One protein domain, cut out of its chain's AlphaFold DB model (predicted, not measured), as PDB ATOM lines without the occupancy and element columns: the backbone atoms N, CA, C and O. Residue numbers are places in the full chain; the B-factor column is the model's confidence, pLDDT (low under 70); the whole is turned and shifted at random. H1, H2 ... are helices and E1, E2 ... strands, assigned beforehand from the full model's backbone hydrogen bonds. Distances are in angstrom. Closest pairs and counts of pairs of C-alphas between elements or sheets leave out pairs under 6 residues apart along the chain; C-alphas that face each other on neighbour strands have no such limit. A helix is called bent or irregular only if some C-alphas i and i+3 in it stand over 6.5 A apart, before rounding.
ATOM      1  N   ASP A  13       3.258 -11.798  11.495       79.81
ATOM      2  CA  ASP A  13       2.493 -12.566  12.478       79.81
ATOM      3  C   ASP A  13       3.457 -13.370  13.355       79.81
ATOM      4  O   ASP A  13       4.436 -13.940  12.870       79.81
ATOM      5  N   TYR A  14       3.180 -13.415  14.654       84.56
ATOM      6  CA  TYR A  14       4.024 -14.088  15.634       84.56
ATOM      7  C   TYR A  14       3.236 -15.208  16.300       84.56
ATOM      8  O   TYR A  14       2.061 -15.069  16.630       84.56
ATOM      9  N   ARG A  15       3.879 -16.352  16.512       85.38
ATOM     10  CA  ARG A  15       3.268 -17.490  17.207       85.38
ATOM     11  C   ARG A  15       4.247 -18.052  18.215       85.38
ATOM     12  O   ARG A  15       5.401 -18.297  17.879       85.38
ATOM     13  N   CYS A  16       3.770 -18.285  19.434       89.81
ATOM     14  CA  CYS A  16       4.560 -18.919  20.480       89.81
ATOM     15  C   CYS A  16       4.004 -20.297  20.819       89.81
ATOM     16  O   CYS A  16       2.834 -20.443  21.187       89.81
ATOM     17  N   TYR A  17       4.883 -21.287  20.736       90.88
ATOM     18  CA  TYR A  17       4.626 -22.656  21.148       90.88
ATOM     19  C   TYR A  17       5.310 -22.948  22.476       90.88
ATOM     20  O   TYR A  17       6.463 -22.570  22.661       90.88
ATOM     21  N   PHE A  18       4.637 -23.679  23.358       92.50
ATOM     22  CA  PHE A  18       5.164 -24.106  24.651       92.50
ATOM     23  C   PHE A  18       5.079 -25.626  24.746       92.50
ATOM     24  O   PHE A  18       3.991 -26.198  24.664       92.50
ATOM     25  N   LEU A  19       6.218 -26.295  24.898       92.50
ATOM     26  CA  LEU A  19       6.277 -27.751  24.992       92.50
ATOM     27  C   LEU A  19       6.424 -28.180  26.452       92.50
ATOM     28  O   LEU A  19       7.445 -27.902  27.074       92.50
ATOM     29  N   PHE A  20       5.445 -28.911  26.972       90.31
ATOM     30  CA  PHE A  20       5.435 -29.437  28.336       90.31
ATOM     31  C   PHE A  20       5.610 -30.955  28.365       90.31
ATOM     32  O   PHE A  20       5.170 -31.667  27.457       90.31
ATOM     33  N   ARG A  21       6.209 -31.463  29.446       88.19
ATOM     34  CA  ARG A  21       6.132 -32.877  29.839       88.19
ATOM     35  C   ARG A  21       4.779 -33.174  30.474       88.19
ATOM     36  O   ARG A  21       4.315 -32.401  31.303       88.19
ATOM     37  N   THR A  22       4.207 -34.338  30.171       83.00
ATOM     38  CA  THR A  22       2.917 -34.764  30.740       83.00
ATOM     39  C   THR A  22       3.023 -35.633  31.997       83.00
ATOM     40  O   THR A  22       2.016 -36.113  32.527       83.00
ATOM     41  N   TYR A  23       4.235 -35.851  32.506       76.75
ATOM     42  CA  TYR A  23       4.461 -36.456  33.814       76.75
ATOM     43  C   TYR A  23       5.783 -35.989  34.422       76.75
ATOM     44  O   TYR A  23       6.707 -35.574  33.720       76.75
ATOM     45  N   ARG A  24       5.892 -36.140  35.743       72.12
ATOM     46  CA  ARG A  24       7.140 -36.005  36.502       72.12
ATOM     47  C   ARG A  24       7.437 -37.278  37.274       72.12
ATOM     48  O   ARG A  24       6.518 -37.991  37.660       72.12
ATOM     49  N   TRP A  25       8.702 -37.515  37.581       64.00
ATOM     50  CA  TRP A  25       9.088 -38.544  38.540       64.00
ATOM     51  C   TRP A  25       9.150 -37.926  39.938       64.00
ATOM     52  O   TRP A  25       9.887 -36.969  40.157       64.00
ATOM     53  N   ARG A  26       8.369 -38.449  40.886       68.00
ATOM     54  CA  ARG A  26       8.457 -38.108  42.313       68.00
ATOM     55  C   ARG A  26       8.536 -39.414  43.094       68.00
ATOM     56  O   ARG A  26       7.693 -40.280  42.897       68.00
ATOM     57  N   GLU A  27       9.570 -39.568  43.924       72.06
ATOM     58  CA  GLU A  27       9.771 -40.763  44.769       72.06
ATOM     59  C   GLU A  27       9.735 -42.090  43.977       72.06
ATOM     60  O   GLU A  27       9.193 -43.098  44.419       72.06
ATOM     61  N   GLY A  28      10.288 -42.089  42.759       69.75
ATOM     62  CA  GLY A  28      10.317 -43.274  41.893       69.75
ATOM     63  C   GLY A  28       8.993 -43.606  41.192       69.75
ATOM     64  O   GLY A  28       8.930 -44.613  40.494       69.75
ATOM     65  N   GLN A  29       7.958 -42.768  41.318       66.12
ATOM     66  CA  GLN A  29       6.675 -42.938  40.629       66.12
ATOM     67  C   GLN A  29       6.405 -41.797  39.633       66.12
ATOM     68  O   GLN A  29       6.665 -40.628  39.945       66.12
ATOM     69  N   PRO A  30       5.865 -42.096  38.434       72.44
ATOM     70  CA  PRO A  30       5.435 -41.074  37.496       72.44
ATOM     71  C   PRO A  30       4.113 -40.452  37.970       72.44
ATOM     72  O   PRO A  30       3.047 -41.062  37.888       72.44
ATOM     73  N   VAL A  31       4.166 -39.211  38.442       70.75
ATOM     74  CA  VAL A  31       2.978 -38.393  38.699       70.75
ATOM     75  C   VAL A  31       2.575 -37.755  37.374       70.75
ATOM     76  O   VAL A  31       3.291 -36.894  36.856       70.75
ATOM     77  N   LYS A  32       1.460 -38.218  36.805       67.56
ATOM     78  CA  LYS A  32       0.872 -37.642  35.588       67.56
ATOM     79  C   LYS A  32       0.390 -36.212  35.848       67.56
ATOM     80  O   LYS A  32       0.132 -35.845  36.994       67.56
ATOM     81  N   GLU A  33       0.279 -35.428  34.779       65.06
ATOM     82  CA  GLU A  33      -0.423 -34.140  34.795       65.06
ATOM     83  C   GLU A  33      -1.771 -34.223  35.530       65.06
ATOM     84  O   GLU A  33      -2.384 -35.299  35.568       65.06
ATOM     85  N   PRO A  34      -2.268 -33.096  36.081       57.81
ATOM     86  CA  PRO A  34      -3.674 -33.008  36.463       57.81
ATOM     87  C   PRO A  34      -4.565 -33.489  35.302       57.81
ATOM     88  O   PRO A  34      -4.181 -33.389  34.134       57.81
ATOM     89  N   ALA A  35      -5.725 -34.069  35.641       51.28
ATOM     90  CA  ALA A  35      -6.729 -34.565  34.690       51.28
ATOM     91  C   ALA A  35      -6.947 -33.564  33.532       51.28
ATOM     92  O   ALA A  35      -6.719 -32.370  33.751       51.28
ATOM     93  N   PRO A  36      -7.347 -34.016  32.318       53.94
ATOM     94  CA  PRO A  36      -7.508 -33.132  31.163       53.94
ATOM     95  C   PRO A  36      -8.229 -31.863  31.588       53.94
ATOM     96  O   PRO A  36      -9.204 -31.946  32.337       53.94
ATOM     97  N   LEU A  37      -7.663 -30.729  31.168       54.44
ATOM     98  CA  LEU A  37      -8.144 -29.387  31.464       54.44
ATOM     99  C   LEU A  37      -9.663 -29.408  31.454       54.44
ATOM    100  O   LEU A  37     -10.256 -29.608  30.401       54.44
ATOM    101  N   SER A  38     -10.279 -29.315  32.637       44.88
ATOM    102  CA  SER A  38     -11.735 -29.364  32.733       44.88
ATOM    103  C   SER A  38     -12.292 -28.289  31.812       44.88
ATOM    104  O   SER A  38     -11.737 -27.187  31.807       44.88
ATOM    105  N   ASP A  39     -13.388 -28.564  31.107       46.56
ATOM    106  CA  ASP A  39     -14.030 -27.632  30.166       46.56
ATOM    107  C   ASP A  39     -14.300 -26.231  30.763       46.56
ATOM    108  O   ASP A  39     -14.482 -25.263  30.033       46.56
ATOM    109  N   ASN A  40     -14.233 -26.068  32.089       41.81
ATOM    110  CA  ASN A  40     -14.235 -24.779  32.790       41.81
ATOM    111  C   ASN A  40     -13.021 -23.865  32.503       41.81
ATOM    112  O   ASN A  40     -13.098 -22.668  32.769       41.81
ATOM    113  N   HIS A  41     -11.917 -24.375  31.941       47.03
ATOM    114  CA  HIS A  41     -10.800 -23.559  31.436       47.03
ATOM    115  C   HIS A  41     -11.002 -23.095  29.981       47.03
ATOM    116  O   HIS A  41     -10.138 -22.402  29.441       47.03
ATOM    117  N   SER A  42     -12.152 -23.397  29.363       45.44
ATOM    118  CA  SER A  42     -12.555 -22.896  28.034       45.44
ATOM    119  C   SER A  42     -12.477 -21.369  27.897       45.44
ATOM    120  O   SER A  42     -12.242 -20.867  26.801       45.44
ATOM    121  N   ASN A  43     -12.551 -20.625  29.006       43.41
ATOM    122  CA  ASN A  43     -12.375 -19.171  29.014       43.41
ATOM    123  C   ASN A  43     -10.931 -18.699  28.734       43.41
ATOM    124  O   ASN A  43     -10.739 -17.516  28.475       43.41
ATOM    125  N   GLN A  44      -9.917 -19.574  28.785       51.94
ATOM    126  CA  GLN A  44      -8.509 -19.196  28.564       51.94
ATOM    127  C   GLN A  44      -7.989 -19.474  27.144       51.94
ATOM    128  O   GLN A  44      -6.852 -19.120  26.842       51.94
ATOM    129  N   SER A  45      -8.800 -20.029  26.231       59.78
ATOM    130  CA  SER A  45      -8.465 -20.181  24.796       59.78
ATOM    131  C   SER A  45      -7.116 -20.864  24.484       59.78
ATOM    132  O   SER A  45      -6.535 -20.640  23.425       59.78
ATOM    133  N   LEU A  46      -6.570 -21.685  25.389       69.38
ATOM    134  CA  LEU A  46      -5.292 -22.357  25.145       69.38
ATOM    135  C   LEU A  46      -5.497 -23.547  24.217       69.38
ATOM    136  O   LEU A  46      -6.066 -24.566  24.606       69.38
ATOM    137  N   ILE A  47      -4.991 -23.419  22.996       77.62
ATOM    138  CA  ILE A  47      -4.999 -24.501  22.022       77.62
ATOM    139  C   ILE A  47      -3.876 -25.469  22.398       77.62
ATOM    140  O   ILE A  47      -2.729 -25.055  22.577       77.62
ATOM    141  N   HIS A  48      -4.188 -26.756  22.548       82.25
ATOM    142  CA  HIS A  48      -3.209 -27.743  22.990       82.25
ATOM    143  C   HIS A  48      -3.317 -29.075  22.255       82.25
ATOM    144  O   HIS A  48      -4.404 -29.532  21.903       82.25
ATOM    145  N   TYR A  49      -2.182 -29.755  22.117       79.44
ATOM    146  CA  TYR A  49      -2.066 -30.990  21.351       79.44
ATOM    147  C   TYR A  49      -1.203 -32.004  22.087       79.44
ATOM    148  O   TYR A  49      -0.087 -31.702  22.525       79.44
ATOM    149  N   GLN A  50      -1.703 -33.230  22.215       79.44
ATOM    150  CA  GLN A  50      -0.908 -34.328  22.748       79.44
ATOM    151  C   GLN A  50       0.028 -34.833  21.647       79.44
ATOM    152  O   GLN A  50      -0.404 -35.470  20.693       79.44
ATOM    153  N   VAL A  51       1.323 -34.555  21.774       76.50
ATOM    154  CA  VAL A  51       2.298 -34.878  20.721       76.50
ATOM    155  C   VAL A  51       2.826 -36.303  20.866       76.50
ATOM    156  O   VAL A  51       3.091 -36.989  19.878       76.50
ATOM    157  N   SER A  52       3.019 -36.747  22.102       75.69
ATOM    158  CA  SER A  52       3.501 -38.081  22.461       75.69
ATOM    159  C   SER A  52       2.899 -38.489  23.801       75.69
ATOM    160  O   SER A  52       2.239 -37.685  24.446       75.69
ATOM    161  N   LYS A  53       3.129 -39.719  24.273       77.25
ATOM    162  CA  LYS A  53       2.623 -40.169  25.590       77.25
ATOM    163  C   LYS A  53       3.077 -39.273  26.754       77.25
ATOM    164  O   LYS A  53       2.398 -39.213  27.773       77.25
ATOM    165  N   ASP A  54       4.218 -38.613  26.583       82.50
ATOM    166  CA  ASP A  54       4.948 -37.860  27.598       82.50
ATOM    167  C   ASP A  54       5.026 -36.348  27.329       82.50
ATOM    168  O   ASP A  54       5.653 -35.647  28.119       82.50
ATOM    169  N   LYS A  55       4.454 -35.833  26.229       87.44
ATOM    170  CA  LYS A  55       4.577 -34.414  25.855       87.44
ATOM    171  C   LYS A  55       3.287 -33.804  25.321       87.44
ATOM    172  O   LYS A  55       2.564 -34.432  24.541       87.44
ATOM    173  N   ARG A  56       3.061 -32.543  25.685       87.88
ATOM    174  CA  ARG A  56       1.962 -31.706  25.204       87.88
ATOM    175  C   ARG A  56       2.503 -30.389  24.665       87.88
ATOM    176  O   ARG A  56       3.326 -29.744  25.306       87.88
ATOM    177  N   LEU A  57       2.044 -30.013  23.482       88.69
ATOM    178  CA  LEU A  57       2.340 -28.730  22.858       88.69
ATOM    179  C   LEU A  57       1.164 -27.791  23.099       88.69
ATOM    180  O   LEU A  57       0.026 -28.174  22.844       88.69
ATOM    181  N   PHE A  58       1.436 -26.578  23.555       88.50
ATOM    182  CA  PHE A  58       0.459 -25.504  23.655       88.50
ATOM    183  C   PHE A  58       0.798 -24.419  22.643       88.50
ATOM    184  O   PHE A  58       1.954 -24.013  22.538       88.50
ATOM    185  N   LEU A  59      -0.211 -23.939  21.931       85.50
ATOM    186  CA  LEU A  59      -0.138 -22.767  21.074       85.50
ATOM    187  C   LEU A  59      -0.888 -21.631  21.768       85.50
ATOM    188  O   LEU A  59      -2.070 -21.762  22.089       85.50
ATOM    189  N   SER A  60      -0.199 -20.516  22.004       81.38
ATOM    190  CA  SER A  60      -0.841 -19.345  22.597       81.38
ATOM    191  C   SER A  60      -1.445 -18.449  21.508       81.38
ATOM    192  O   SER A  60      -0.707 -17.964  20.641       81.38
ATOM    193  N   PRO A  61      -2.765 -18.180  21.541       72.06
ATOM    194  CA  PRO A  61      -3.402 -17.266  20.598       72.06
ATOM    195  C   PRO A  61      -3.046 -15.800  20.876       72.06
ATOM    196  O   PRO A  61      -3.163 -14.979  19.975       72.06
ATOM    197  N   LEU A  62      -2.547 -15.478  22.079       71.19
ATOM    198  CA  LEU A  62      -2.173 -14.119  22.496       71.19
ATOM    199  C   LEU A  62      -1.059 -13.507  21.639       71.19
ATOM    200  O   LEU A  62      -0.814 -12.308  21.725       71.19
ATOM    201  N   PHE A  63      -0.376 -14.330  20.838       73.44
ATOM    202  CA  PHE A  63       0.771 -13.895  20.059       73.44
ATOM    203  C   PHE A  63       0.429 -13.407  18.646       73.44
ATOM    204  O   PHE A  63       1.287 -12.807  18.000       73.44
ATOM    205  N   SER A  64      -0.820 -13.558  18.188       66.75
ATOM    206  CA  SER A  64      -1.212 -13.010  16.887       66.75
ATOM    207  C   SER A  64      -1.153 -11.484  16.892       66.75
ATOM    208  O   SER A  64      -1.848 -10.858  17.688       66.75
ATOM    209  N   GLN A  65      -0.391 -10.894  15.965       66.31
ATOM    210  CA  GLN A  65      -0.310  -9.438  15.728       66.31
ATOM    211  C   GLN A  65       0.345  -8.573  16.833       66.31
ATOM    212  O   GLN A  65       0.109  -7.366  16.883       66.31
ATOM    213  N   ILE A  66       1.191  -9.131  17.706       71.06
ATOM    214  CA  ILE A  66       1.936  -8.336  18.713       71.06
ATOM    215  C   ILE A  66       3.296  -7.837  18.221       71.06
ATOM    216  O   ILE A  66       3.938  -8.444  17.376       71.06
ATOM    217  N   SER A  67       3.785  -6.747  18.817       78.62
ATOM    218  CA  SER A  67       5.156  -6.266  18.609       78.62
ATOM    219  C   SER A  67       6.174  -7.111  19.382       78.62
ATOM    220  O   SER A  67       5.974  -7.386  20.571       78.62
ATOM    221  N   LEU A  68       7.329  -7.413  18.772       81.75
ATOM    222  CA  LEU A  68       8.467  -8.066  19.444       81.75
ATOM    223  C   LEU A  68       8.958  -7.314  20.688       81.75
ATOM    224  O   LEU A  68       9.526  -7.930  21.584       81.75
ATOM    225  N   THR A  69       8.715  -6.005  20.781       81.25
ATOM    226  CA  THR A  69       9.063  -5.209  21.969       81.25
ATOM    227  C   THR A  69       8.241  -5.590  23.201       81.25
ATOM    228  O   THR A  69       8.709  -5.415  24.319       81.25
ATOM    229  N   THR A  70       7.034  -6.129  23.007       86.56
ATOM    230  CA  THR A  70       6.132  -6.589  24.083       86.56
ATOM    231  C   THR A  70       6.282  -8.080  24.383       86.56
ATOM    232  O   THR A  70       5.610  -8.616  25.262       86.56
ATOM    233  N   LEU A  71       7.175  -8.777  23.670       88.00
ATOM    234  CA  LEU A  71       7.377 -10.214  23.829       88.00
ATOM    235  C   LEU A  71       7.673 -10.635  25.284       88.00
ATOM    236  O   LEU A  71       7.050 -11.601  25.720       88.00
ATOM    237  N   PRO A  72       8.542  -9.948  26.061       90.00
ATOM    238  CA  PRO A  72       8.813 -10.341  27.447       90.00
ATOM    239  C   PRO A  72       7.562 -10.346  28.330       90.00
ATOM    240  O   PRO A  72       7.357 -11.278  29.104       90.00
ATOM    241  N   GLU A  73       6.716  -9.322  28.196       90.25
ATOM    242  CA  GLU A  73       5.476  -9.175  28.966       90.25
ATOM    243  C   GLU A  73       4.470 -10.261  28.581       90.25
ATOM    244  O   GLU A  73       3.875 -10.899  29.447       90.25
ATOM    245  N   ASN A  74       4.337 -10.553  27.286       90.12
ATOM    246  CA  ASN A  74       3.434 -11.597  26.803       90.12
ATOM    247  C   ASN A  74       3.896 -13.003  27.203       90.12
ATOM    248  O   ASN A  74       3.077 -13.830  27.603       90.12
ATOM    249  N   LEU A  75       5.205 -13.273  27.144       91.75
ATOM    250  CA  LEU A  75       5.784 -14.516  27.655       91.75
ATOM    251  C   LEU A  75       5.517 -14.664  29.155       91.75
ATOM    252  O   LEU A  75       5.129 -15.747  29.585       91.75
ATOM    253  N   LEU A  76       5.667 -13.590  29.934       91.50
ATOM    254  CA  LEU A  76       5.375 -13.595  31.366       91.50
ATOM    255  C   LEU A  76       3.886 -13.838  31.657       91.50
ATOM    256  O   LEU A  76       3.562 -14.689  32.478       91.50
ATOM    257  N   ASN A  77       2.975 -13.151  30.967       90.12
ATOM    258  CA  ASN A  77       1.528 -13.321  31.151       90.12
ATOM    259  C   ASN A  77       1.079 -14.752  30.813       90.12
ATOM    260  O   ASN A  77       0.315 -15.392  31.545       90.12
ATOM    261  N   GLN A  78       1.596 -15.293  29.709       89.88
ATOM    262  CA  GLN A  78       1.328 -16.669  29.307       89.88
ATOM    263  C   GLN A  78       1.936 -17.670  30.301       89.88
ATOM    264  O   GLN A  78       1.315 -18.683  30.628       89.88
ATOM    265  N   TRP A  79       3.121 -17.372  30.827       90.50
ATOM    266  CA  TRP A  79       3.760 -18.162  31.868       90.50
ATOM    267  C   TRP A  79       2.956 -18.189  33.170       90.50
ATOM    268  O   TRP A  79       2.705 -19.267  33.701       90.50
ATOM    269  N   GLN A  80       2.463 -17.043  33.639       89.75
ATOM    270  CA  GLN A  80       1.578 -16.954  34.805       89.75
ATOM    271  C   GLN A  80       0.293 -17.767  34.602       89.75
ATOM    272  O   GLN A  80      -0.187 -18.424  35.526       89.75
ATOM    273  N   THR A  81      -0.232 -17.808  33.373       88.06
ATOM    274  CA  THR A  81      -1.359 -18.686  33.024       88.06
ATOM    275  C   THR A  81      -0.995 -20.161  33.226       88.06
ATOM    276  O   THR A  81      -1.754 -20.900  33.852       88.06
ATOM    277  N   PHE A  82       0.190 -20.592  32.783       87.44
ATOM    278  CA  PHE A  82       0.670 -21.956  33.029       87.44
ATOM    279  C   PHE A  82       0.994 -22.233  34.500       87.44
ATOM    280  O   PHE A  82       0.766 -23.350  34.957       87.44
ATOM    281  N   GLN A  83       1.469 -21.249  35.264       87.50
ATOM    282  CA  GLN A  83       1.661 -21.385  36.710       87.50
ATOM    283  C   GLN A  83       0.329 -21.568  37.440       87.50
ATOM    284  O   GLN A  83       0.237 -22.407  38.330       87.50
ATOM    285  N   ASN A  84      -0.728 -20.865  37.032       85.06
ATOM    286  CA  ASN A  84      -2.071 -21.091  37.573       85.06
ATOM    287  C   ASN A  84      -2.584 -22.502  37.252       85.06
ATOM    288  O   ASN A  84      -3.310 -23.097  38.044       85.06
ATOM    289  N   LEU A  85      -2.179 -23.041  36.102       80.88
ATOM    290  CA  LEU A  85      -2.621 -24.338  35.608       80.88
ATOM    291  C   LEU A  85      -1.883 -25.528  36.235       80.88
ATOM    292  O   LEU A  85      -2.491 -26.502  36.668       80.88
ATOM    293  N   TYR A  86      -0.557 -25.451  36.269       78.62
ATOM    294  CA  TYR A  86       0.329 -26.525  36.719       78.62
ATOM    295  C   TYR A  86       0.851 -26.308  38.149       78.62
ATOM    296  O   TYR A  86       1.551 -27.168  38.704       78.62
ATOM    297  N   GLY A  87       0.505 -25.176  38.765       81.25
ATOM    298  CA  GLY A  87       1.010 -24.749  40.064       81.25
ATOM    299  C   GLY A  87       2.523 -24.538  40.040       81.25
ATOM    300  O   GLY A  87       3.132 -24.251  39.008       81.25
ATOM    301  N   GLN A  88       3.154 -24.807  41.184       75.62
ATOM    302  CA  GLN A  88       4.615 -24.796  41.343       75.62
ATOM    303  C   GLN A  88       5.348 -25.781  40.416       75.62
ATOM    304  O   GLN A  88       6.567 -25.733  40.306       75.62
ATOM    305  N   ASN A  89       4.638 -26.697  39.748       76.88
ATOM    306  CA  ASN A  89       5.276 -27.685  38.882       76.88
ATOM    307  C   ASN A  89       5.545 -27.159  37.468       76.88
ATOM    308  O   ASN A  89       6.281 -27.823  36.741       76.88
ATOM    309  N   ALA A  90       4.975 -26.012  37.074       82.38
ATOM    310  CA  ALA A  90       5.113 -25.475  35.719       82.38
ATOM    311  C   ALA A  90       6.587 -25.408  35.272       82.38
ATOM    312  O   ALA A  90       6.911 -25.832  34.163       82.38
ATOM    313  N   GLU A  91       7.482 -24.954  36.160       81.25
ATOM    314  CA  GLU A  91       8.928 -24.788  35.907       81.25
ATOM    315  C   GLU A  91       9.601 -26.107  35.547       81.25
ATOM    316  O   GLU A  91      10.334 -26.204  34.571       81.25
ATOM    317  N   THR A  92       9.279 -27.168  36.282       81.38
ATOM    318  CA  THR A  92       9.869 -28.499  36.070       81.38
ATOM    319  C   THR A  92       9.330 -29.229  34.836       81.38
ATOM    320  O   THR A  92       9.893 -30.244  34.422       81.38
ATOM    321  N   LEU A  93       8.211 -28.758  34.277       87.25
ATOM    322  CA  LEU A  93       7.511 -29.426  33.179       87.25
ATOM    323  C   LEU A  93       7.742 -28.752  31.824       87.25
ATOM    324  O   LEU A  93       7.695 -29.452  30.811       87.25
ATOM    325  N   LEU A  94       7.987 -27.440  31.782       90.38
ATOM    326  CA  LEU A  94       8.242 -26.721  30.534       90.38
ATOM    327  C   LEU A  94       9.628 -27.098  29.981       90.38
ATOM    328  O   LEU A  94      10.651 -26.920  30.634       90.38
ATOM    329  N   LEU A  95       9.655 -27.647  28.765       89.94
ATOM    330  CA  LEU A  95      10.876 -28.065  28.066       89.94
ATOM    331  C   LEU A  95      11.456 -26.953  27.196       89.94
ATOM    332  O   LEU A  95      12.670 -26.812  27.073       89.94
ATOM    333  N   GLY A  96      10.585 -26.185  26.548       92.50
ATOM    334  CA  GLY A  96      11.011 -25.159  25.615       92.50
ATOM    335  C   GLY A  96       9.862 -24.330  25.074       92.50
ATOM    336  O   GLY A  96       8.695 -24.733  25.113       92.50
ATOM    337  N   VAL A  97      10.239 -23.171  24.558       93.44
ATOM    338  CA  VAL A  97       9.391 -22.169  23.938       93.44
ATOM    339  C   VAL A  97       9.935 -21.880  22.544       93.44
ATOM    340  O   VAL A  97      11.133 -21.663  22.364       93.44
ATOM    341  N   VAL A  98       9.052 -21.879  21.552       92.19
ATOM    342  CA  VAL A  98       9.409 -21.568  20.167       92.19
ATOM    343  C   VAL A  98       8.643 -20.355  19.699       92.19
ATOM    344  O   VAL A  98       7.415 -20.375  19.710       92.19
ATOM    345  N   LEU A  99       9.371 -19.344  19.237       90.81
ATOM    346  CA  LEU A  99       8.825 -18.199  18.526       90.81
ATOM    347  C   LEU A  99       8.903 -18.463  17.018       90.81
ATOM    348  O   LEU A  99       9.989 -18.542  16.447       90.81
ATOM    349  N   LEU A 100       7.748 -18.585  16.374       88.00
ATOM    350  CA  LEU A 100       7.619 -18.630  14.923       88.00
ATOM    351  C   LEU A 100       7.229 -17.245  14.406       88.00
ATOM    352  O   LEU A 100       6.263 -16.646  14.877       88.00
ATOM    353  N   ILE A 101       7.983 -16.760  13.425       85.81
ATOM    354  CA  ILE A 101       7.832 -15.438  12.822       85.81
ATOM    355  C   ILE A 101       7.405 -15.609  11.375       85.81
ATOM    356  O   ILE A 101       8.130 -16.176  10.566       85.81
ATOM    357  N   ILE A 102       6.237 -15.098  11.035       82.12
ATOM    358  CA  ILE A 102       5.659 -15.207   9.702       82.12
ATOM    359  C   ILE A 102       5.695 -13.811   9.100       82.12
ATOM    360  O   ILE A 102       5.033 -12.918   9.617       82.12
ATOM    361  N   HIS A 103       6.479 -13.590   8.050       79.31
ATOM    362  CA  HIS A 103       6.718 -12.244   7.523       79.31
ATOM    363  C   HIS A 103       6.482 -12.153   6.021       79.31
ATOM    364  O   HIS A 103       6.874 -13.042   5.277       79.31
ATOM    365  N   ASP A 104       5.922 -11.034   5.562       72.62
ATOM    366  CA  ASP A 104       5.540 -10.854   4.154       72.62
ATOM    367  C   ASP A 104       6.724 -10.624   3.189       72.62
ATOM    368  O   ASP A 104       6.564 -10.640   1.971       72.62
ATOM    369  N   SER A 105       7.937 -10.383   3.702       63.53
ATOM    370  CA  SER A 105       9.107 -10.080   2.867       63.53
ATOM    371  C   SER A 105      10.022 -11.286   2.682       63.53
ATOM    372  O   SER A 105      10.448 -11.864   3.674       63.53
ATOM    373  N   ALA A 106      10.454 -11.554   1.451       55.03
ATOM    374  CA  ALA A 106      11.282 -12.706   1.085       55.03
ATOM    375  C   ALA A 106      12.738 -12.721   1.612       55.03
ATOM    376  O   ALA A 106      13.511 -13.527   1.110       55.03
ATOM    377  N   ASN A 107      13.154 -11.824   2.523       57.34
ATOM    378  CA  ASN A 107      14.475 -11.829   3.187       57.34
ATOM    379  C   ASN A 107      14.606 -10.654   4.186       57.34
ATOM    380  O   ASN A 107      15.126  -9.595   3.818       57.34
ATOM    381  N   PRO A 108      14.183 -10.774   5.456       61.50
ATOM    382  CA  PRO A 108      14.621  -9.825   6.474       61.50
ATOM    383  C   PRO A 108      16.140  -9.979   6.661       61.50
ATOM    384  O   PRO A 108      16.629 -11.027   7.070       61.50
ATOM    385  N   SER A 109      16.905  -8.936   6.331       61.78
ATOM    386  CA  SER A 109      18.374  -8.937   6.410       61.78
ATOM    387  C   SER A 109      18.911  -9.034   7.843       61.78
ATOM    388  O   SER A 109      20.062  -9.408   8.046       61.78
ATOM    389  N   SER A 110      18.082  -8.715   8.837       70.31
ATOM    390  CA  SER A 110      18.361  -8.917  10.257       70.31
ATOM    391  C   SER A 110      17.085  -8.697  11.059       70.31
ATOM    392  O   SER A 110      16.329  -7.767  10.767       70.31
ATOM    393  N   LEU A 111      16.876  -9.494  12.101       79.00
ATOM    394  CA  LEU A 111      15.800  -9.296  13.065       79.00
ATOM    395  C   LEU A 111      16.418  -8.924  14.408       79.00
ATOM    396  O   LEU A 111      17.428  -9.497  14.785       79.00
ATOM    397  N   THR A 112      15.833  -7.986  15.151       83.38
ATOM    398  CA  THR A 112      16.321  -7.660  16.499       83.38
ATOM    399  C   THR A 112      15.282  -8.044  17.536       83.38
ATOM    400  O   THR A 112      14.157  -7.546  17.519       83.38
ATOM    401  N   LEU A 113      15.672  -8.922  18.451       84.88
ATOM    402  CA  LEU A 113      14.865  -9.324  19.589       84.88
ATOM    403  C   LEU A 113      15.164  -8.400  20.770       84.88
ATOM    404  O   LEU A 113      16.320  -8.252  21.149       84.88
ATOM    405  N   THR A 114      14.142  -7.783  21.359       86.69
ATOM    406  CA  THR A 114      14.322  -6.928  22.542       86.69
ATOM    407  C   THR A 114      13.862  -7.684  23.781       86.69
ATOM    408  O   THR A 114      12.663  -7.872  23.975       86.69
ATOM    409  N   MET A 115      14.806  -8.150  24.598       87.12
ATOM    410  CA  MET A 115      14.513  -8.959  25.782       87.12
ATOM    411  C   MET A 115      15.453  -8.639  26.949       87.12
ATOM    412  O   MET A 115      16.626  -8.343  26.731       87.12
ATOM    413  N   PRO A 116      14.970  -8.719  28.200       86.12
ATOM    414  CA  PRO A 116      15.828  -8.728  29.378       86.12
ATOM    415  C   PRO A 116      16.842  -9.871  29.325       86.12
ATOM    416  O   PRO A 116      16.474 -10.985  28.952       86.12
ATOM    417  N   ALA A 117      18.084  -9.623  29.741       84.19
ATOM    418  CA  ALA A 117      19.132 -10.642  29.759       84.19
ATOM    419  C   ALA A 117      19.744 -10.833  31.155       84.19
ATOM    420  O   ALA A 117      20.081  -9.868  31.849       84.19
ATOM    421  N   HIS A 118      19.938 -12.091  31.557       82.38
ATOM    422  CA  HIS A 118      20.463 -12.442  32.880       82.38
ATOM    423  C   HIS A 118      21.881 -11.898  33.112       82.38
ATOM    424  O   HIS A 118      22.175 -11.344  34.167       82.38
ATOM    425  N   HIS A 119      22.761 -11.998  32.112       79.44
ATOM    426  CA  HIS A 119      24.149 -11.528  32.211       79.44
ATOM    427  C   HIS A 119      24.272 -10.000  32.364       79.44
ATOM    428  O   HIS A 119      25.302  -9.509  32.818       79.44
ATOM    429  N   SER A 120      23.199  -9.270  32.060       75.12
ATOM    430  CA  SER A 120      23.089  -7.820  32.231       75.12
ATOM    431  C   SER A 120      22.185  -7.435  33.400       75.12
ATOM    432  O   SER A 120      21.605  -6.347  33.413       75.12
ATOM    433  N   ASN A 121      22.070  -8.312  34.403       80.31
ATOM    434  CA  ASN A 121      21.256  -8.122  35.606       80.31
ATOM    435  C   ASN A 121      19.794  -7.757  35.280       80.31
ATOM    436  O   ASN A 121      19.218  -6.865  35.902       80.31
ATOM    437  N   GLY A 122      19.213  -8.400  34.261       78.81
ATOM    438  CA  GLY A 122      17.821  -8.186  33.851       78.81
ATOM    439  C   GLY A 122      17.575  -6.901  33.055       78.81
ATOM    440  O   GLY A 122      16.419  -6.547  32.806       78.81
ATOM    441  N   LYS A 123      18.628  -6.186  32.632       83.19
ATOM    442  CA  LYS A 123      18.483  -5.060  31.700       83.19
ATOM    443  C   LYS A 123      18.015  -5.557  30.337       83.19
ATOM    444  O   LYS A 123      18.411  -6.629  29.886       83.19
ATOM    445  N   VAL A 124      17.168  -4.752  29.699       84.88
ATOM    446  CA  VAL A 124      16.677  -4.996  28.342       84.88
ATOM    447  C   VAL A 124      17.825  -4.834  27.354       84.88
ATOM    448  O   VAL A 124      18.486  -3.796  27.331       84.88
ATOM    449  N   GLU A 125      18.023  -5.850  26.526       84.62
ATOM    450  CA  GLU A 125      19.012  -5.866  25.462       84.62
ATOM    451  C   GLU A 125      18.345  -6.020  24.103       84.62
ATOM    452  O   GLU A 125      17.333  -6.707  23.953       84.62
ATOM    453  N   SER A 126      18.944  -5.382  23.102       85.19
ATOM    454  CA  SER A 126      18.600  -5.565  21.698       85.19
ATOM    455  C   SER A 126      19.547  -6.591  21.100       85.19
ATOM    456  O   SER A 126      20.730  -6.318  20.903       85.19
ATOM    457  N   ILE A 127      19.022  -7.777  20.822       83.88
ATOM    458  CA  ILE A 127      19.810  -8.913  20.383       83.88
ATOM    459  C   ILE A 127      19.585  -9.140  18.887       83.88
ATOM    460  O   ILE A 127      18.481  -9.522  18.486       83.88
ATOM    461  N   PRO A 128      20.603  -8.903  18.043       85.06
ATOM    462  CA  PRO A 128      20.496  -9.161  16.620       85.06
ATOM    463  C   PRO A 128      20.477 -10.669  16.366       85.06
ATOM    464  O   PRO A 128      21.375 -11.411  16.774       85.06
ATOM    465  N   LEU A 129      19.446 -11.105  15.662       84.44
ATOM    466  CA  LEU A 129      19.269 -12.440  15.129       84.44
ATOM    467  C   LEU A 129      19.652 -12.425  13.650       84.44
ATOM    468  O   LEU A 129      19.281 -11.513  12.902       84.44
ATOM    469  N   MET A 130      20.371 -13.462  13.243       83.06
ATOM    470  CA  MET A 130      20.785 -13.701  11.870       83.06
ATOM    471  C   MET A 130      20.183 -15.021  11.387       83.06
ATOM    472  O   MET A 130      20.176 -16.005  12.140       83.06
ATOM    473  N   PRO A 131      19.684 -15.073  10.143       80.06
ATOM    474  CA  PRO A 131      19.268 -16.334   9.559       80.06
ATOM    475  C   PRO A 131      20.505 -17.218   9.389       80.06
ATOM    476  O   PRO A 131      21.563 -16.763   8.953       80.06
ATOM    477  N   THR A 132      20.378 -18.501   9.712       74.94
ATOM    478  CA  THR A 132      21.493 -19.460   9.586       74.94
ATOM    479  C   THR A 132      21.901 -19.744   8.139       74.94
ATOM    480  O   THR A 132      22.896 -20.427   7.910       74.94
ATOM    481  N   GLY A 133      21.104 -19.302   7.160       70.19
ATOM    482  CA  GLY A 133      21.212 -19.705   5.755       70.19
ATOM    483  C   GLY A 133      20.727 -21.137   5.489       70.19
ATOM    484  O   GLY A 133      20.436 -21.486   4.347       70.19
ATOM    485  N   ASN A 134      20.557 -21.951   6.535       71.12
ATOM    486  CA  ASN A 134      20.044 -23.310   6.442       71.12
ATOM    487  C   ASN A 134      18.516 -23.292   6.523       71.12
ATOM    488  O   ASN A 134      17.926 -23.125   7.594       71.12
ATOM    489  N   ARG A 135      17.862 -23.494   5.379       81.12
ATOM    490  CA  ARG A 135      16.416 -23.728   5.340       81.12
ATOM    491  C   ARG A 135      16.122 -25.119   5.902       81.12
ATOM    492  O   ARG A 135      16.753 -26.099   5.519       81.12
ATOM    493  N   LEU A 136      15.170 -25.203   6.823       81.06
ATOM    494  CA  LEU A 136      14.706 -26.464   7.401       81.06
ATOM    495  C   LEU A 136      13.939 -27.290   6.368       81.06
ATOM    496  O   LEU A 136      14.110 -28.504   6.293       81.06
ATOM    497  N   PHE A 137      13.094 -26.610   5.597       84.00
ATOM    498  CA  PHE A 137      12.327 -27.146   4.481       84.00
ATOM    499  C   PHE A 137      11.836 -25.988   3.608       84.00
ATOM    500  O   PHE A 137      11.791 -24.833   4.052       84.00
ATOM    501  N   THR A 138      11.450 -26.302   2.376       85.25
ATOM    502  CA  THR A 138      10.767 -25.372   1.478       85.25
ATOM    503  C   THR A 138       9.416 -25.919   1.050       85.25
ATOM    504  O   THR A 138       9.247 -27.127   0.923       85.25
ATOM    505  N   ILE A 139       8.445 -25.042   0.819       83.50
ATOM    506  CA  ILE A 139       7.098 -25.423   0.378       83.50
ATOM    507  C   ILE A 139       6.659 -24.633  -0.845       83.50
ATOM    508  O   ILE A 139       7.068 -23.487  -1.043       83.50
ATOM    509  N   ARG A 140       5.807 -25.262  -1.653       83.94
ATOM    510  CA  ARG A 140       5.166 -24.667  -2.823       83.94
ATOM    511  C   ARG A 140       3.773 -25.256  -3.003       83.94
ATOM    512  O   ARG A 140       3.555 -26.427  -2.700       83.94
ATOM    513  N   GLU A 141       2.833 -24.478  -3.523       81.81
ATOM    514  CA  GLU A 141       1.530 -25.020  -3.911       81.81
ATOM    515  C   GLU A 141       1.678 -25.874  -5.183       81.81
ATOM    516  O   GLU A 141       2.257 -25.440  -6.181       81.81
ATOM    517  N   ALA A 142       1.171 -27.107  -5.158       82.50
ATOM    518  CA  ALA A 142       1.338 -28.076  -6.242       82.50
ATOM    519  C   ALA A 142       0.698 -27.612  -7.556       82.50
ATOM    520  O   ALA A 142       1.251 -27.831  -8.634       82.50
ATOM    521  N   ASN A 143      -0.431 -26.909  -7.452       80.81
ATOM    522  CA  ASN A 143      -1.173 -26.379  -8.594       80.81
ATOM    523  C   ASN A 143      -0.577 -25.072  -9.150       80.81
ATOM    524  O   ASN A 143      -1.008 -24.609 -10.204       80.81
ATOM    525  N   ALA A 144       0.421 -24.490  -8.478       79.31
ATOM    526  CA  ALA A 144       1.102 -23.267  -8.893       79.31
ATOM    527  C   ALA A 144       2.622 -23.503  -9.001       79.31
ATOM    528  O   ALA A 144       3.397 -22.943  -8.224       79.31
ATOM    529  N   PRO A 145       3.099 -24.310  -9.970       72.00
ATOM    530  CA  PRO A 145       4.519 -24.652 -10.090       72.00
ATOM    531  C   PRO A 145       5.424 -23.440 -10.371       72.00
ATOM    532  O   PRO A 145       6.622 -23.501 -10.093       72.00
ATOM    533  N   SER A 146       4.865 -22.341 -10.884       74.75
ATOM    534  CA  SER A 146       5.551 -21.059 -11.084       74.75
ATOM    535  C   SER A 146       5.672 -20.206  -9.813       74.75
ATOM    536  O   SER A 146       6.376 -19.198  -9.839       74.75
ATOM    537  N   SER A 147       5.007 -20.578  -8.712       73.31
ATOM    538  CA  SER A 147       5.130 -19.863  -7.437       73.31
ATOM    539  C   SER A 147       6.511 -20.091  -6.800       73.31
ATOM    540  O   SER A 147       7.091 -21.176  -6.946       73.31
ATOM    541  N   PRO A 148       7.076 -19.077  -6.117       75.00
ATOM    542  CA  PRO A 148       8.369 -19.212  -5.462       75.00
ATOM    543  C   PRO A 148       8.289 -20.199  -4.294       75.00
ATOM    544  O   PRO A 148       7.293 -20.259  -3.574       75.00
ATOM    545  N   TRP A 149       9.372 -20.945  -4.081       77.38
ATOM    546  CA  TRP A 149       9.537 -21.780  -2.896       77.38
ATOM    547  C   TRP A 149       9.643 -20.916  -1.641       77.38
ATOM    548  O   TRP A 149      10.535 -20.070  -1.544       77.38
ATOM    549  N   LEU A 150       8.780 -21.178  -0.664       80.06
ATOM    550  CA  LEU A 150       8.800 -20.513   0.638       80.06
ATOM    551  C   LEU A 150       9.674 -21.306   1.593       80.06
ATOM    552  O   LEU A 150       9.477 -22.511   1.739       80.06
ATOM    553  N   GLY A 151      10.651 -20.652   2.220       81.12
ATOM    554  CA  GLY A 151      11.592 -21.305   3.124       81.12
ATOM    555  C   GLY A 151      11.209 -21.130   4.586       81.12
ATOM    556  O   GLY A 151      10.981 -20.010   5.035       81.12
ATOM    557  N   CYS A 152      11.206 -22.226   5.344       83.94
ATOM    558  CA  CYS A 152      11.268 -22.167   6.803       83.94
ATOM    559  C   CYS A 152      12.736 -22.170   7.230       83.94
ATOM    560  O   CYS A 152      13.498 -23.026   6.775       83.94
ATOM    561  N   GLN A 153      13.152 -21.237   8.084       85.81
ATOM    562  CA  GLN A 153      14.555 -21.078   8.476       85.81
ATOM    563  C   GLN A 153      14.732 -20.856   9.978       85.81
ATOM    564  O   GLN A 153      13.890 -20.258  10.647       85.81
ATOM    565  N   GLU A 154      15.855 -21.342  10.502       85.31
ATOM    566  CA  GLU A 154      16.281 -21.123  11.884       85.31
ATOM    567  C   GLU A 154      17.050 -19.807  12.015       85.31
ATOM    568  O   GLU A 154      17.892 -19.479  11.167       85.31
ATOM    569  N   TRP A 155      16.772 -19.086  13.101       85.38
ATOM    570  CA  TRP A 155      17.441 -17.845  13.467       85.38
ATOM    571  C   TRP A 155      18.290 -18.055  14.705       85.38
ATOM    572  O   TRP A 155      17.807 -18.541  15.726       85.38
ATOM    573  N   LEU A 156      19.545 -17.629  14.616       81.69
ATOM    574  CA  LEU A 156      20.482 -17.667  15.729       81.69
ATOM    575  C   LEU A 156      20.967 -16.255  16.055       81.69
ATOM    576  O   LEU A 156      21.032 -15.398  15.170       81.69
ATOM    577  N   PRO A 157      21.327 -15.979  17.312       76.75
ATOM    578  CA  PRO A 157      21.987 -14.730  17.651       76.75
ATOM    579  C   PRO A 157      23.306 -14.540  16.910       76.75
ATOM    580  O   PRO A 157      24.098 -15.467  16.771       76.75
ATOM    581  N   ALA A 158      23.582 -13.301  16.503       72.88
ATOM    582  CA  ALA A 158      24.836 -12.945  15.838       72.88
ATOM    583  C   ALA A 158      26.070 -13.064  16.761       72.88
ATOM    584  O   ALA A 158      27.207 -13.097  16.289       72.88
ATOM    585  N   ALA A 159      25.869 -13.094  18.082       64.38
ATOM    586  CA  ALA A 159      26.947 -13.204  19.056       64.38
ATOM    587  C   ALA A 159      27.471 -14.652  19.136       64.38
ATOM    588  O   ALA A 159      26.862 -15.506  19.775       64.38
ATOM    589  N   LEU A 160      28.649 -14.888  18.545       46.78
ATOM    590  CA  LEU A 160      29.326 -16.191  18.384       46.78
ATOM    591  C   LEU A 160      29.537 -17.026  19.669       46.78
ATOM    592  O   LEU A 160      29.876 -18.203  19.577       46.78
ATOM    593  N   ASN A 161      29.343 -16.446  20.858       53.25
ATOM    594  CA  ASN A 161      29.573 -17.106  22.150       53.25
ATOM    595  C   ASN A 161      28.283 -17.556  22.862       53.25
ATOM    596  O   ASN A 161      28.361 -18.086  23.968       53.25
ATOM    597  N   LEU A 162      27.104 -17.329  22.272       53.69
ATOM    598  CA  LEU A 162      25.801 -17.515  22.927       53.69
ATOM    599  C   LEU A 162      24.850 -18.377  22.085       53.69
ATOM    600  O   LEU A 162      23.679 -18.043  21.937       53.69
ATOM    601  N   ASN A 163      25.346 -19.474  21.512       56.41
ATOM    602  CA  ASN A 163      24.588 -20.267  20.535       56.41
ATOM    603  C   ASN A 163      23.354 -20.985  21.106       56.41
ATOM    604  O   ASN A 163      22.586 -21.554  20.336       56.41
ATOM    605  N   GLU A 164      23.165 -20.991  22.426       73.25
ATOM    606  CA  GLU A 164      22.088 -21.742  23.062       73.25
ATOM    607  C   GLU A 164      21.484 -20.924  24.210       73.25
ATOM    608  O   GLU A 164      22.149 -20.619  25.208       73.25
ATOM    609  N   TRP A 165      20.221 -20.530  24.035       81.69
ATOM    610  CA  TRP A 165      19.476 -19.714  24.987       81.69
ATOM    611  C   TRP A 165      18.421 -20.517  25.713       81.69
ATOM    612  O   TRP A 165      17.719 -21.354  25.140       81.69
ATOM    613  N   GLN A 166      18.257 -20.162  26.978       89.12
ATOM    614  CA  GLN A 166      17.130 -20.585  27.781       89.12
ATOM    615  C   GLN A 166      16.343 -19.359  28.237       89.12
ATOM    616  O   GLN A 166      16.864 -18.240  28.292       89.12
ATOM    617  N   LEU A 167      15.074 -19.574  28.563       90.56
ATOM    618  CA  LEU A 167      14.254 -18.595  29.252       90.56
ATOM    619  C   LEU A 167      14.337 -18.836  30.750       90.56
ATOM    620  O   LEU A 167      14.184 -19.954  31.236       90.56
ATOM    621  N   HIS A 168      14.500 -17.745  31.476       90.56
ATOM    622  CA  HIS A 168      14.301 -17.697  32.905       90.56
ATOM    623  C   HIS A 168      13.053 -16.876  33.194       90.56
ATOM    624  O   HIS A 168      12.921 -15.735  32.738       90.56
ATOM    625  N   PHE A 169      12.133 -17.460  33.951       90.00
ATOM    626  CA  PHE A 169      10.929 -16.781  34.397       90.00
ATOM    627  C   PHE A 169      11.076 -16.428  35.872       90.00
ATOM    628  O   PHE A 169      11.167 -17.303  36.725       90.00
ATOM    629  N   THR A 170      11.075 -15.133  36.166       88.00
ATOM    630  CA  THR A 170      10.908 -14.611  37.528       88.00
ATOM    631  C   THR A 170       9.439 -14.236  37.743       88.00
ATOM    632  O   THR A 170       8.703 -14.104  36.760       88.00
ATOM    633  N   PRO A 171       8.994 -13.971  38.988       85.44
ATOM    634  CA  PRO A 171       7.624 -13.515  39.241       85.44
ATOM    635  C   PRO A 171       7.206 -12.284  38.418       85.44
ATOM    636  O   PRO A 171       6.027 -12.120  38.115       85.44
ATOM    637  N   ASN A 172       8.176 -11.444  38.033       88.12
ATOM    638  CA  ASN A 172       7.932 -10.138  37.420       88.12
ATOM    639  C   ASN A 172       8.489  -9.998  35.996       88.12
ATOM    640  O   ASN A 172       8.287  -8.958  35.377       88.12
ATOM    641  N   GLN A 173       9.240 -10.976  35.481       89.25
ATOM    642  CA  GLN A 173       9.971 -10.805  34.224       89.25
ATOM    643  C   GLN A 173      10.341 -12.141  33.574       89.25
ATOM    644  O   GLN A 173      10.869 -13.030  34.243       89.25
ATOM    645  N   ALA A 174      10.141 -12.236  32.258       90.31
ATOM    646  CA  ALA A 174      10.766 -13.246  31.408       90.31
ATOM    647  C   ALA A 174      12.085 -12.694  30.848       90.31
ATOM    648  O   ALA A 174      12.109 -11.601  30.276       90.31
ATOM    649  N   MET A 175      13.179 -13.435  31.009       90.62
ATOM    650  CA  MET A 175      14.511 -13.022  30.568       90.62
ATOM    651  C   MET A 175      15.238 -14.149  29.840       90.62
ATOM    652  O   MET A 175      14.994 -15.326  30.094       90.62
ATOM    653  N   LEU A 176      16.149 -13.781  28.946       88.62
ATOM    654  CA  LEU A 176      17.053 -14.715  28.290       88.62
ATOM    655  C   LEU A 176      18.287 -14.949  29.149       88.62
ATOM    656  O   LEU A 176      18.852 -14.027  29.747       88.62
ATOM    657  N   MET A 177      18.737 -16.191  29.168       86.81
ATOM    658  CA  MET A 177      19.942 -16.597  29.868       86.81
ATOM    659  C   MET A 177      20.763 -17.572  29.020       86.81
ATOM    660  O   MET A 177      20.199 -18.306  28.200       86.81
ATOM    661  N   PRO A 178      22.095 -17.589  29.194       82.69
ATOM    662  CA  PRO A 178      22.916 -18.642  28.619       82.69
ATOM    663  C   PRO A 178      22.562 -19.994  29.249       82.69
ATOM    664  O   PRO A 178      22.202 -20.053  30.426       82.69
ATOM    665  N   MET A 179      22.713 -21.066  28.469       82.50
ATOM    666  CA  MET A 179      22.564 -22.442  28.949       82.50
ATOM    667  C   MET A 179      23.404 -22.695  30.211       82.50
ATOM    668  O   MET A 179      24.599 -22.387  30.232       82.50
ATOM    669  N   GLN A 180      22.801 -23.289  31.241       79.12
ATOM    670  CA  GLN A 180      23.506 -23.724  32.450       79.12
ATOM    671  C   GLN A 180      23.785 -25.235  32.457       79.12
ATOM    672  O   GLN A 180      23.094 -26.030  31.822       79.12
ATOM    673  N   THR A 181      24.839 -25.639  33.177       66.94
ATOM    674  CA  THR A 181      25.237 -27.049  33.338       66.94
ATOM    675  C   THR A 181      24.397 -27.811  34.353       66.94
ATOM    676  O   THR A 181      24.332 -29.038  34.277       66.94
ATOM    677  N   GLU A 182      23.824 -27.113  35.331       66.75
ATOM    678  CA  GLU A 182      23.114 -27.738  36.441       66.75
ATOM    679  C   GLU A 182      21.700 -28.135  36.004       66.75
ATOM    680  O   GLU A 182      20.925 -27.315  35.525       66.75
ATOM    681  N   GLU A 183      21.361 -29.420  36.146       59.84
ATOM    682  CA  GLU A 183      20.014 -29.932  35.843       59.84
ATOM    683  C   GLU A 183      18.975 -29.560  36.912       59.84
ATOM    684  O   GLU A 183      17.791 -29.848  36.729       59.84
ATOM    685  N   SER A 184      19.402 -28.983  38.042       56.91
ATOM    686  CA  SER A 184      18.499 -28.579  39.126       56.91
ATOM    687  C   SER A 184      17.537 -27.486  38.685       56.91
ATOM    688  O   SER A 184      16.375 -27.510  39.094       56.91
ATOM    689  N   ASP A 185      17.990 -26.607  37.793       63.94
ATOM    690  CA  ASP A 185      17.197 -25.500  37.290       63.94
ATOM    691  C   ASP A 185      16.730 -25.829  35.868       63.94
ATOM    692  O   ASP A 185      17.455 -25.708  34.878       63.94
ATOM    693  N   ASN A 186      15.495 -26.328  35.762       71.69
ATOM    694  CA  ASN A 186      14.893 -26.687  34.480       71.69
ATOM    695  C   ASN A 186      14.485 -25.416  33.720       71.69
ATOM    696  O   ASN A 186      13.322 -25.013  33.726       71.69
ATOM    697  N   HIS A 187      15.457 -24.768  33.082       87.12
ATOM    698  CA  HIS A 187      15.207 -23.616  32.231       87.12
ATOM    699  C   HIS A 187      14.830 -24.062  30.815       87.12
ATOM    700  O   HIS A 187      15.588 -24.785  30.160       87.12
ATOM    701  N   PRO A 188      13.656 -23.651  30.314       90.25
ATOM    702  CA  PRO A 188      13.201 -24.058  28.999       90.25
ATOM    703  C   PRO A 188      14.005 -23.385  27.896       90.25
ATOM    704  O   PRO A 188      14.336 -22.204  27.971       90.25
ATOM    705  N   ILE A 189      14.267 -24.126  26.828       90.50
ATOM    706  CA  ILE A 189      14.950 -23.586  25.649       90.50
ATOM    707  C   ILE A 189      14.120 -22.534  24.950       90.50
ATOM    708  O   ILE A 189      12.899 -22.638  24.903       90.50
ATOM    709  N   PHE A 190      14.801 -21.571  24.340       91.06
ATOM    710  CA  PHE A 190      14.181 -20.612  23.446       91.06
ATOM    711  C   PHE A 190      14.737 -20.742  22.036       91.06
ATOM    712  O   PHE A 190      15.932 -20.557  21.821       91.06
ATOM    713  N   ALA A 191      13.864 -21.046  21.077       89.19
ATOM    714  CA  ALA A 191      14.229 -21.133  19.668       89.19
ATOM    715  C   ALA A 191      13.377 -20.186  18.823       89.19
ATOM    716  O   ALA A 191      12.194 -19.975  19.104       89.19
ATOM    717  N   VAL A 192      13.983 -19.634  17.771       88.94
ATOM    718  CA  VAL A 192      13.330 -18.700  16.855       88.94
ATOM    719  C   VAL A 192      13.404 -19.246  15.435       88.94
ATOM    720  O   VAL A 192      14.484 -19.545  14.922       88.94
ATOM    721  N   TYR A 193      12.248 -19.351  14.790       87.31
ATOM    722  CA  TYR A 193      12.131 -19.744  13.389       87.31
ATOM    723  C   TYR A 193      11.375 -18.673  12.621       87.31
ATOM    724  O   TYR A 193      10.517 -17.991  13.184       87.31
ATOM    725  N   SER A 194      11.655 -18.548  11.327       86.06
ATOM    726  CA  SER A 194      10.828 -17.728  10.450       86.06
ATOM    727  C   SER A 194      10.349 -18.466   9.221       86.06
ATOM    728  O   SER A 194      10.930 -19.469   8.801       86.06
ATOM    729  N   LEU A 195       9.276 -17.925   8.660       82.62
ATOM    730  CA  LEU A 195       8.696 -18.352   7.413       82.62
ATOM    731  C   LEU A 195       8.285 -17.140   6.576       82.62
ATOM    732  O   LEU A 195       7.622 -16.222   7.069       82.62
ATOM    733  N   ASP A 196       8.619 -17.204   5.292       78.19
ATOM    734  CA  ASP A 196       8.133 -16.271   4.284       78.19
ATOM    735  C   ASP A 196       6.626 -16.456   4.047       78.19
ATOM    736  O   ASP A 196       6.166 -17.503   3.581       78.19
ATOM    737  N   ARG A 197       5.848 -15.416   4.338       70.69
ATOM    738  CA  ARG A 197       4.449 -15.285   3.942       70.69
ATOM    739  C   ARG A 197       4.412 -14.677   2.546       70.69
ATOM    740  O   ARG A 197       4.573 -13.478   2.373       70.69
ATOM    741  N   SER A 198       4.231 -15.506   1.527       61.72
ATOM    742  CA  SER A 198       3.770 -14.996   0.233       61.72
ATOM    743  C   SER A 198       2.246 -14.820   0.257       61.72
ATOM    744  O   SER A 198       1.590 -15.198   1.230       61.72
ATOM    745  N   GLU A 199       1.675 -14.252  -0.807       58.53
ATOM    746  CA  GLU A 199       0.245 -13.943  -1.005       58.53
ATOM    747  C   GLU A 199      -0.707 -15.166  -0.991       58.53
ATOM    748  O   GLU A 199      -1.771 -15.136  -1.601       58.53
ATOM    749  N   LEU A 200      -0.353 -16.266  -0.324       61.69
ATOM    750  CA  LEU A 200      -1.130 -17.499  -0.258       61.69
ATOM    751  C   LEU A 200      -2.057 -17.477   0.976       61.69
ATOM    752  O   LEU A 200      -1.600 -17.744   2.092       61.69
ATOM    753  N   PRO A 201      -3.366 -17.196   0.817       58.62
ATOM    754  CA  PRO A 201      -4.304 -17.019   1.932       58.62
ATOM    755  C   PRO A 201      -4.554 -18.290   2.758       58.62
ATOM    756  O   PRO A 201      -5.052 -18.200   3.875       58.62
ATOM    757  N   GLU A 202      -4.188 -19.469   2.247       67.44
ATOM    758  CA  GLU A 202      -4.369 -20.757   2.935       67.44
ATOM    759  C   GLU A 202      -3.077 -21.352   3.513       67.44
ATOM    760  O   GLU A 202      -3.109 -22.373   4.204       67.44
ATOM    761  N   LEU A 203      -1.938 -20.694   3.280       69.00
ATOM    762  CA  LEU A 203      -0.644 -21.078   3.843       69.00
ATOM    763  C   LEU A 203      -0.701 -21.121   5.375       69.00
ATOM    764  O   LEU A 203      -0.141 -22.014   6.009       69.00
ATOM    765  N   SER A 204      -1.440 -20.185   5.968       66.31
ATOM    766  CA  SER A 204      -1.640 -20.100   7.409       66.31
ATOM    767  C   SER A 204      -2.313 -21.341   7.990       66.31
ATOM    768  O   SER A 204      -1.840 -21.923   8.964       66.31
ATOM    769  N   THR A 205      -3.386 -21.801   7.349       67.44
ATOM    770  CA  THR A 205      -4.142 -22.984   7.776       67.44
ATOM    771  C   THR A 205      -3.306 -24.254   7.634       67.44
ATOM    772  O   THR A 205      -3.343 -25.118   8.505       67.44
ATOM    773  N   PHE A 206      -2.498 -24.349   6.577       71.06
ATOM    774  CA  PHE A 206      -1.602 -25.481   6.347       71.06
ATOM    775  C   PHE A 206      -0.522 -25.629   7.433       71.06
ATOM    776  O   PHE A 206      -0.182 -26.733   7.866       71.06
ATOM    777  N   LEU A 207       0.026 -24.512   7.897       68.50
ATOM    778  CA  LEU A 207       1.148 -24.530   8.830       68.50
ATOM    779  C   LEU A 207       0.712 -24.619  10.288       68.50
ATOM    780  O   LEU A 207       1.444 -25.203  11.086       68.50
ATOM    781  N   TYR A 208      -0.437 -24.028  10.630       65.19
ATOM    782  CA  TYR A 208      -0.875 -23.845  12.018       65.19
ATOM    783  C   TYR A 208      -2.410 -23.797  12.218       65.19
ATOM    784  O   TYR A 208      -2.864 -23.285  13.238       65.19
ATOM    785  N   GLY A 209      -3.210 -24.331  11.283       63.22
ATOM    786  CA  GLY A 209      -4.629 -24.680  11.483       63.22
ATOM    787  C   GLY A 209      -4.877 -25.843  12.470       63.22
ATOM    788  O   GLY A 209      -4.215 -25.950  13.502       63.22
ATOM    789  N   ASP A 210      -5.852 -26.712  12.189       58.38
ATOM    790  CA  ASP A 210      -6.283 -27.756  13.134       58.38
ATOM    791  C   ASP A 210      -5.170 -28.747  13.551       58.38
ATOM    792  O   ASP A 210      -4.163 -28.962  12.869       58.38
ATOM    793  N   ALA A 211      -5.367 -29.342  14.733       54.47
ATOM    794  CA  ALA A 211      -4.396 -30.119  15.510       54.47
ATOM    795  C   ALA A 211      -3.582 -31.156  14.729       54.47
ATOM    796  O   ALA A 211      -2.364 -31.246  14.893       54.47
ATOM    797  N   ASP A 212      -4.271 -31.954  13.918       52.41
ATOM    798  CA  ASP A 212      -3.732 -33.213  13.413       52.41
ATOM    799  C   ASP A 212      -3.039 -33.065  12.049       52.41
ATOM    800  O   ASP A 212      -2.276 -33.946  11.654       52.41
TER     801      ASP A 212
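AT A GLANCE: This is residues 13 to 212 of the 474 residues of an uncharacterized protein of Thiotrichaceae bacterium IS1 (UniProt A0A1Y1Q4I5). One strongly twisted sheet of eight strands is curled like part of a barrel round the long, kinked helix H2, and the hairpin E10 and E11 packs on H2 and E7. A second small hairpin, E2 and E3, continues from the end of E1 at one end of the longest axis, and the turn between E8 and E9 lies at the other. The printed part has 200 residues, with elements in the order E1 E2 E3 H1 E4 E5 H2 E6 E7 E8 E9 E10 E11 E12 H3, of mixed class. The large sheet is mixed, in the order E4 E5 E1 E6 E12 E9 E8 E7. The whole is compact, with a radius of gyration of the C-alphas of 18.0 A and spans of 59 by 41 by 30 A.

IN THESE COORDINATES: E1, residues 13 to 21, begins at C-alpha 13 (2.493, -12.566, 12.478), measures 27.0 A and runs on into E2, residues 23 to 26, at 38 degrees. E3 is residues 29 to 32, H1 39 to 44, E4 47 to 52 and E5 55 to 60. H2, residues 68 to 93, measures 25.4 A and has a kink of 120 degrees near residue 86. E6, residues 94 to 103, measures 27.2 A. E7 is residues 111 to 117. E8, residues 123 to 141, measures 44.2 A and bends by 67 degrees at residue 134. E9 is residues 150 to 157, E10 165 to 170, E11 173 to 178 and E12 189 to 196. H3, residues 203 to 208, ends at C-alpha 208 (-0.875, -23.845, 12.018).

HOW THE PARTS SIT: E1 is antiparallel to E6, with N 15 and O 100 2.9 A apart, and to E5, with N 18 and O 58 2.8 A apart. E4 and E5 are a hairpin, with N 49 and O 57 at 2.8 A. E5, H2 and E6 form a split strand-helix-strand unit, two strands running the same way with E1 between them and a right-handed crossover. E6 and E12 are parallel, with N 99 and O 191 at 2.9 A. E12 and E9 are antiparallel, with N 153 and O 194 at 2.9 A. E7, E8 and E9 form a meander, each strand the antiparallel neighbour of the one before; N 113 and O 127 are 2.9 A apart, and N 132 and O 154 3.0 A. H2 is on the sheet; the closest C-alphas of H2 and E7 are those of Thr 69 and Thr 114, 5.6 A. Those of H2 and E11 are Pro 72 and Ala 174, 5.3 A. In the hairpin E10 and E11, N 168 and O 175 are 2.8 A apart; in the hairpin E2 and E3, N 24 and O 31 are 2.9 A apart. H3 is on the sheet, and H1 is not on it. H1 and H2 are irregular, with C-alphas 40 and 43 7.0 A apart and C-alphas 85 and 88 9.2 A apart. Every O i to N i+4 pair is within hydrogen-bond range in H3, 15 of 22 in H2 and 0 of 2 in H1, where 2 of 3 O i to N i+3 pairs are.

THE WHOLE: The two C-alphas farthest apart are those of Glu 27 and Ser 146, 59.4 A. The printed part has no cut and no long link. Mean pLDDT of the printed part is 77.1; 50 residues are under 70, among them residues 32 to 46 and 198 to 205.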